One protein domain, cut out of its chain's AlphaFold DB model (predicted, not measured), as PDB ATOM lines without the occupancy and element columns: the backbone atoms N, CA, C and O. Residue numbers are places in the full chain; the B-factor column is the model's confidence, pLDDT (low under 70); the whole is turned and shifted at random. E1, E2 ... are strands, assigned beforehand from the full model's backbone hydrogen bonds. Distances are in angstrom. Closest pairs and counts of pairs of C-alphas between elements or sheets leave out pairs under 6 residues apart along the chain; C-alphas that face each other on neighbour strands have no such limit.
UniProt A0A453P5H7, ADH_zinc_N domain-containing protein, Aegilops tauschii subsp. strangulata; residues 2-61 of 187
ATOM      1  N   SER A   2     -34.656 128.614 118.349       80.88
ATOM      2  CA  SER A   2     -34.125 129.960 118.584       80.88
ATOM      3  C   SER A   2     -33.444 130.451 117.308       80.88
ATOM      4  O   SER A   2     -32.512 129.808 116.829       80.88
ATOM      5  N   CYS A   3     -33.921 131.557 116.730       93.31
ATOM      6  CA  CYS A   3     -33.259 132.189 115.585       93.31
ATOM      7  C   CYS A   3     -32.044 133.015 116.039       93.31
ATOM      8  O   CYS A   3     -31.897 133.303 117.231       93.31
ATOM      9  N   LYS A   4     -31.204 133.459 115.091       94.94
ATOM     10  CA  LYS A   4     -29.995 134.253 115.386       94.94
ATOM     11  C   LYS A   4     -30.296 135.503 116.219       94.94
ATOM     12  O   LYS A   4     -29.527 135.834 117.113       94.94
ATOM     13  N   HIS A   5     -31.407 136.189 115.947       94.75
ATOM     14  CA  HIS A   5     -31.757 137.420 116.662       94.75
ATOM     15  C   HIS A   5     -32.170 137.142 118.107       94.75
ATOM     16  O   HIS A   5     -31.690 137.833 119.001       94.75
ATOM     17  N   CYS A   6     -32.951 136.082 118.348       94.81
ATOM     18  CA  CYS A   6     -33.397 135.696 119.689       94.81
ATOM     19  C   CYS A   6     -32.240 135.403 120.654       94.81
ATOM     20  O   CYS A   6     -32.381 135.636 121.846       94.81
ATOM     21  N   VAL A   7     -31.109 134.896 120.153       94.88
ATOM     22  CA  VAL A   7     -29.934 134.566 120.985       94.88
ATOM     23  C   VAL A   7     -28.872 135.666 121.003       94.88
ATOM     24  O   VAL A   7     -27.875 135.540 121.701       94.88
ATOM     25  N   SER A   8     -29.050 136.735 120.222       94.00
ATOM     26  CA  SER A   8     -27.983 137.718 119.985       94.00
ATOM     27  C   SER A   8     -27.695 138.647 121.165       94.00
ATOM     28  O   SER A   8     -26.638 139.270 121.181       94.00
ATOM     29  N   GLY A   9     -28.652 138.829 122.083       91.69
ATOM     30  CA  GLY A   9     -28.600 139.858 123.131       91.69
ATOM     31  C   GLY A   9     -28.657 141.309 122.624       91.69
ATOM     32  O   GLY A   9     -28.709 142.227 123.429       91.69
ATOM     33  N   LYS A  10     -28.664 141.528 121.301       90.31
ATOM     34  CA  LYS A  10     -28.613 142.854 120.656       90.31
ATOM     35  C   LYS A  10     -29.920 143.249 119.970       90.31
ATOM     36  O   LYS A  10     -30.044 144.364 119.479       90.31
ATOM     37  N   SER A  11     -30.862 142.319 119.839       93.38
ATOM     38  CA  SER A  11     -32.086 142.513 119.065       93.38
ATOM     39  C   SER A  11     -33.254 141.774 119.698       93.38
ATOM     40  O   SER A  11     -33.100 140.666 120.205       93.38
ATOM     41  N   ASN A  12     -34.435 142.371 119.593       92.69
ATOM     42  CA  ASN A  12     -35.725 141.767 119.918       92.69
ATOM     43  C   ASN A  12     -36.524 141.361 118.658       92.69
ATOM     44  O   ASN A  12     -37.649 140.883 118.769       92.69
ATOM     45  N   MET A  13     -35.952 141.515 117.458       93.88
ATOM     46  CA  MET A  13     -36.631 141.253 116.187       93.88
ATOM     47  C   MET A  13     -36.465 139.790 115.766       93.88
ATOM     48  O   MET A  13     -35.530 139.431 115.052       93.88
ATOM     49  N   CYS A  14     -37.371 138.921 116.218       93.94
ATOM     50  CA  CYS A  14     -37.368 137.504 115.849       93.94
ATOM     51  C   CYS A  14     -37.477 137.320 114.321       93.94
ATOM     52  O   CYS A  14     -38.421 137.812 113.713       93.94
ATOM     53  N   GLN A  15     -36.573 136.552 113.703       91.94
ATOM     54  CA  GLN A  15     -36.637 136.239 112.262       91.94
ATOM     55  C   GLN A  15     -37.883 135.446 111.873       91.94
ATOM     56  O   GLN A  15     -38.379 135.586 110.761       91.94
ATOM     57  N   THR A  16     -38.362 134.581 112.767       89.81
ATOM     58  CA  THR A  16     -39.493 133.694 112.480       89.81
ATOM     59  C   THR A  16     -40.827 134.392 112.697       89.81
ATOM     60  O   THR A  16     -41.719 134.251 111.868       89.81
ATOM     61  N   LEU A  17     -40.966 135.111 113.814       90.81
ATOM     62  CA  LEU A  17     -42.245 135.688 114.241       90.81
ATOM     63  C   LEU A  17     -42.378 137.169 113.889       90.81
ATOM     64  O   LEU A  17     -43.490 137.596 113.613       90.81
ATOM     65  N   GLY A  18     -41.261 137.907 113.826       85.25
ATOM     66  CA  GLY A  18     -41.155 139.269 113.298       85.25
ATOM     67  C   GLY A  18     -42.335 140.199 113.582       85.25
ATOM     68  O   GLY A  18     -43.016 140.095 114.596       85.25
ATOM     69  N   LEU A  19     -42.563 141.132 112.660       84.62
ATOM     70  CA  LEU A  19     -43.836 141.833 112.561       84.62
ATOM     71  C   LEU A  19     -44.678 141.113 111.503       84.62
ATOM     72  O   LEU A  19     -44.330 141.130 110.320       84.62
ATOM     73  N   GLU A  20     -45.762 140.477 111.935       85.88
ATOM     74  CA  GLU A  20     -46.708 139.789 111.054       85.88
ATOM     75  C   GLU A  20     -47.454 140.816 110.179       85.88
ATOM     76  O   GLU A  20     -47.953 141.821 110.690       85.88
ATOM     77  N   ARG A  21     -47.496 140.580 108.859       86.75
ATOM     78  CA  ARG A  21     -48.169 141.459 107.880       86.75
ATOM     79  C   ARG A  21     -49.038 140.727 106.850       86.75
ATOM     80  O   ARG A  21     -49.645 141.380 106.008       86.75
ATOM     81  N   LYS A  22     -49.053 139.394 106.849       90.94
ATOM     82  CA  LYS A  22     -49.811 138.571 105.895       90.94
ATOM     83  C   LYS A  22     -51.214 138.238 106.405       90.94
ATOM     84  O   LYS A  22     -52.048 137.812 105.613       90.94
ATOM     85  N   GLY A  23     -51.472 138.400 107.702       94.69
ATOM     86  CA  GLY A  23     -52.763 138.139 108.327       94.69
ATOM     87  C   GLY A  23     -53.124 136.656 108.442       94.69
ATOM     88  O   GLY A  23     -54.299 136.306 108.567       94.69
ATOM     89  N   VAL A  24     -52.129 135.768 108.411       94.69
ATOM     90  CA  VAL A  24     -52.317 134.311 108.490       94.69
ATOM     91  C   VAL A  24     -51.361 133.677 109.496       94.69
ATOM     92  O   VAL A  24     -50.314 134.229 109.823       94.69
ATOM     93  N   MET A  25     -51.710 132.491 109.991       93.81
ATOM     94  CA  MET A  25     -50.882 131.761 110.947       93.81
ATOM     95  C   MET A  25     -49.599 131.247 110.293       93.81
ATOM     96  O   MET A  25     -49.624 130.665 109.210       93.81
ATOM     97  N   HIS A  26     -48.470 131.369 110.994       88.75
ATOM     98  CA  HIS A  26     -47.179 130.865 110.507       88.75
ATOM     99  C   HIS A  26     -47.172 129.352 110.240       88.75
ATOM    100  O   HIS A  26     -46.439 128.902 109.363       88.75
ATOM    101  N   SER A  27     -47.982 128.579 110.971       90.00
ATOM    102  CA  SER A  27     -47.993 127.113 110.918       90.00
ATOM    103  C   SER A  27     -48.517 126.540 109.602       90.00
ATOM    104  O   SER A  27     -47.999 125.534 109.136       90.00
ATOM    105  N   ASP A  28     -49.550 127.152 109.022       94.81
ATOM    106  CA  ASP A  28     -50.270 126.607 107.861       94.81
ATOM    107  C   ASP A  28     -50.682 127.668 106.833       94.81
ATOM    108  O   ASP A  28     -51.350 127.348 105.856       94.81
ATOM    109  N   GLN A  29     -50.277 128.924 107.032       94.12
ATOM    110  CA  GLN A  29     -50.618 130.051 106.163       94.12
ATOM    111  C   GLN A  29     -52.137 130.251 105.984       94.12
ATOM    112  O   GLN A  29     -52.576 130.777 104.964       94.12
ATOM    113  N   THR A  30     -52.946 129.892 106.990       95.62
ATOM    114  CA  THR A  30     -54.400 130.126 107.001       95.62
ATOM    115  C   THR A  30     -54.838 131.043 108.147       95.62
ATOM    116  O   THR A  30     -54.113 131.240 109.125       95.62
ATOM    117  N   THR A  31     -56.035 131.624 108.045       96.75
ATOM    118  CA  THR A  31     -56.646 132.368 109.157       96.75
ATOM    119  C   THR A  31     -57.415 131.442 110.105       96.75
ATOM    120  O   THR A  31     -57.711 130.293 109.788       96.75
ATOM    121  N   ARG A  32     -57.723 131.944 111.302       97.38
ATOM    122  CA  ARG A  32     -58.571 131.281 112.305       97.38
ATOM    123  C   ARG A  32     -59.930 131.956 112.453       97.38
ATOM    124  O   ARG A  32     -60.781 131.442 113.167       97.38
ATOM    125  N   PHE A  33     -60.137 133.076 111.763       98.00
ATOM    126  CA  PHE A  33     -61.369 133.843 111.827       98.00
ATOM    127  C   PHE A  33     -62.157 133.716 110.530       98.00
ATOM    128  O   PHE A  33     -61.600 133.717 109.429       98.00
ATOM    129  N   SER A  34     -63.478 133.639 110.659       97.81
ATOM    130  CA  SER A  34     -64.393 133.702 109.527       97.81
ATOM    131  C   SER A  34     -65.715 134.339 109.937       97.81
ATOM    132  O   SER A  34     -66.119 134.249 111.095       97.81
ATOM    133  N   ILE A  35     -66.386 134.983 108.985       98.06
ATOM    134  CA  ILE A  35     -67.736 135.528 109.145       98.06
ATOM    135  C   ILE A  35     -68.561 135.038 107.958       98.06
ATOM    136  O   ILE A  35     -68.216 135.298 106.806       98.06
ATOM    137  N   GLY A  36     -69.629 134.280 108.224       96.88
ATOM    138  CA  GLY A  36     -70.478 133.712 107.167       96.88
ATOM    139  C   GLY A  36     -69.703 132.845 106.165       96.88
ATOM    140  O   GLY A  36     -69.938 132.937 104.964       96.88
ATOM    141  N   GLY A  37     -68.715 132.079 106.641       96.19
ATOM    142  CA  GLY A  37     -67.843 131.249 105.801       96.19
ATOM    143  C   GLY A  37     -66.766 132.013 105.023       96.19
ATOM    144  O   GLY A  37     -65.938 131.388 104.365       96.19
ATOM    145  N   LYS A  38     -66.727 133.350 105.103       97.88
ATOM    146  CA  LYS A  38     -65.678 134.167 104.479       97.88
ATOM    147  C   LYS A  38     -64.524 134.386 105.458       97.88
ATOM    148  O   LYS A  38     -64.791 134.727 106.611       97.88
ATOM    149  N   PRO A  39     -63.261 134.218 105.036       97.38
ATOM    150  CA  PRO A  39     -62.112 134.408 105.911       97.38
ATOM    151  C   PRO A  39     -61.986 135.868 106.351       97.38
ATOM    152  O   PRO A  39     -62.132 136.789 105.547       97.38
ATOM    153  N   VAL A  40     -61.667 136.065 107.628       97.62
ATOM    154  CA  VAL A  40     -61.230 137.350 108.188       97.62
ATOM    155  C   VAL A  40     -59.773 137.189 108.583       97.62
ATOM    156  O   VAL A  40     -59.424 136.209 109.231       97.62
ATOM    157  N   TYR A  41     -58.900 138.094 108.162       96.94
ATOM    158  CA  TYR A  41     -57.467 137.954 108.407       96.94
ATOM    159  C   TYR A  41     -57.075 138.378 109.824       96.94
ATOM    160  O   TYR A  41     -57.725 139.213 110.450       96.94
ATOM    161  N   HIS A  42     -55.994 137.780 110.318       96.62
ATOM    162  CA  HIS A  42     -55.351 138.193 111.559       96.62
ATOM    163  C   HIS A  42     -54.692 139.564 111.416       96.62
ATOM    164  O   HIS A  42     -54.410 140.024 110.310       96.62
ATOM    165  N   TYR A  43     -54.381 140.187 112.550       94.25
ATOM    166  CA  TYR A  43     -53.621 141.430 112.600       94.25
ATOM    167  C   TYR A  43     -52.540 141.375 113.682       94.25
ATOM    168  O   TYR A  43     -52.809 141.001 114.830       94.25
ATOM    169  N   CYS A  44     -51.308 141.738 113.305       90.19
ATOM    170  CA  CYS A  44     -50.135 141.811 114.184       90.19
ATOM    171  C   CYS A  44     -49.882 140.543 115.022       90.19
ATOM    172  O   CYS A  44     -49.382 140.643 116.136       90.19
ATOM    173  N   ALA A  45     -50.245 139.356 114.517       86.19
ATOM    174  CA  ALA A  45     -50.146 138.070 115.224       86.19
ATOM    175  C   ALA A  45     -50.878 137.985 116.586       86.19
ATOM    176  O   ALA A  45     -50.617 137.053 117.350       86.19
ATOM    177  N   VAL A  46     -51.791 138.920 116.884       93.81
ATOM    178  CA  VAL A  46     -52.537 138.966 118.155       93.81
ATOM    179  C   VAL A  46     -54.046 138.960 117.924       93.81
ATOM    180  O   VAL A  46     -54.743 138.160 118.539       93.81
ATOM    181  N   SER A  47     -54.555 139.824 117.035       95.56
ATOM    182  CA  SER A  47     -55.991 139.929 116.719       95.56
ATOM    183  C   SER A  47     -56.892 140.106 117.957       95.56
ATOM    184  O   SER A  47     -57.917 139.443 118.092       95.56
ATOM    185  N   SER A  48     -56.521 141.010 118.872       95.25
ATOM    186  CA  SER A  48     -57.147 141.165 120.201       95.25
ATOM    187  C   SER A  48     -58.570 141.737 120.213       95.25
ATOM    188  O   SER A  48     -59.148 141.891 121.283       95.25
ATOM    189  N   PHE A  49     -59.147 142.086 119.061       96.88
ATOM    190  CA  PHE A  49     -60.530 142.575 118.953       96.88
ATOM    191  C   PHE A  49     -61.499 141.422 118.664       96.88
ATOM    192  O   PHE A  49     -62.295 141.460 117.729       96.88
ATOM    193  N   SER A  50     -61.387 140.370 119.469       97.19
ATOM    194  CA  SER A  50     -62.268 139.208 119.482       97.19
ATOM    195  C   SER A  50     -62.275 138.621 120.892       97.19
ATOM    196  O   SER A  50     -61.274 138.716 121.599       97.19
ATOM    197  N   GLU A  51     -63.384 138.002 121.301       97.69
ATOM    198  CA  GLU A  51     -63.483 137.326 122.604       97.69
ATOM    199  C   GLU A  51     -62.483 136.166 122.727       97.69
ATOM    200  O   GLU A  51     -62.005 135.867 123.820       97.69
ATOM    201  N   TYR A  52     -62.130 135.544 121.597       97.62
ATOM    202  CA  TYR A  52     -61.134 134.482 121.513       97.62
ATOM    203  C   TYR A  52     -60.203 134.726 120.331       97.62
ATOM    204  O   TYR A  52     -60.640 135.063 119.236       97.62
ATOM    205  N   ALA A  53     -58.913 134.479 120.531       96.88
ATOM    206  CA  ALA A  53     -57.919 134.524 119.472       96.88
ATOM    207  C   ALA A  53     -56.977 133.326 119.573       96.88
ATOM    208  O   ALA A  53     -56.723 132.789 120.653       96.88
ATOM    209  N   VAL A  54     -56.437 132.919 118.429       96.62
ATOM    210  CA  VAL A  54     -55.391 131.901 118.346       96.62
ATOM    211  C   VAL A  54     -54.099 132.607 117.973       96.62
ATOM    212  O   VAL A  54     -54.027 133.244 116.926       96.62
ATOM    213  N   VAL A  55     -53.081 132.462 118.815       95.56
ATOM    214  CA  VAL A  55     -51.768 133.087 118.627       95.56
ATOM    215  C   VAL A  55     -50.670 132.032 118.619       95.56
ATOM    216  O   VAL A  55     -50.809 130.955 119.202       95.56
ATOM    217  N   HIS A  56     -49.553 132.338 117.963       93.94
ATOM    218  CA  HIS A  56     -48.356 131.518 118.109       93.94
ATOM    219  C   HIS A  56     -47.845 131.624 119.555       93.94
ATOM    220  O   HIS A  56     -47.808 132.718 120.114       93.94
ATOM    221  N   SER A  57     -47.405 130.518 120.163       94.00
ATOM    222  CA  SER A  57     -46.973 130.499 121.573       94.00
ATOM    223  C   SER A  57     -45.828 131.474 121.870       94.00
ATOM    224  O   SER A  57     -45.800 132.091 122.924       94.00
ATOM    225  N   GLY A  58     -44.922 131.681 120.911       92.25
ATOM    226  CA  GLY A  58     -43.862 132.696 120.998       92.25
ATOM    227  C   GLY A  58     -44.339 134.158 120.976       92.25
ATOM    228  O   GLY A  58     -43.538 135.042 121.255       92.25
ATOM    229  N   CYS A  59     -45.612 134.416 120.662       93.38
ATOM    230  CA  CYS A  59     -46.252 135.733 120.736       93.38
ATOM    231  C   CYS A  59     -47.114 135.893 122.003       93.38
ATOM    232  O   CYS A  59     -47.765 136.919 122.175       93.38
ATOM    233  N   ALA A  60     -47.135 134.890 122.889       94.06
ATOM    234  CA  ALA A  60     -47.872 134.917 124.145       94.06
ATOM    235  C   ALA A  60     -46.895 134.912 125.326       94.06
ATOM    236  O   ALA A  60     -46.131 133.966 125.522       94.06
ATOM    237  N   VAL A  61     -46.937 135.962 126.145       94.06
ATOM    238  CA  VAL A  61     -46.124 136.053 127.362       94.06
ATOM    239  C   VAL A  61     -46.977 135.654 128.558       94.06
ATOM    240  O   VAL A  61     -47.983 136.294 128.860       94.06
TER     241      VAL A  61
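Overview. This is residues 2 to 61 of the 187 residues of the protein "ADH_zinc_N domain-containing protein" of Aegilops tauschii subsp. strangulata (UniProt A0A453P5H7). With little regular structure, this is a long, loose rod of loops: residues 7 to 12 stick out at one end, the small hairpin E1 and E2 makes the other, and residues 41 to 61 fold back from it. The printed part has 60 residues, with no named helix and two strands, E1 then E2, in one antiparallel sheet; the class is all strand, with 6 residues in named elements. It is loose, with a radius of gyration of the C-alphas of 13.2 A, and spans 45 by 21 by 15 A.

Arrangement. E1, residues 33 to 35, and E2, residues 38 to 40, form a hairpin with a tight link, antiparallel at 134 degrees. C-alphas 34 and 39 face each other at 4.3 A. N 35 and O 38, 2.9 A apart, are within hydrogen-bond range.

Along the chain. E1 runs 7.1 A from C-alpha 33 at (-61.369, 133.843, 111.827). E2 runs 6.6 A to C-alpha 40 at (-61.230, 137.350, 108.188).

Size, cuts and confidence. The C-alphas farthest apart, of Gly 9 and Gly 36, are 45.2 A apart. The printed part has no cut, and no printed residue is under 70 in pLDDT.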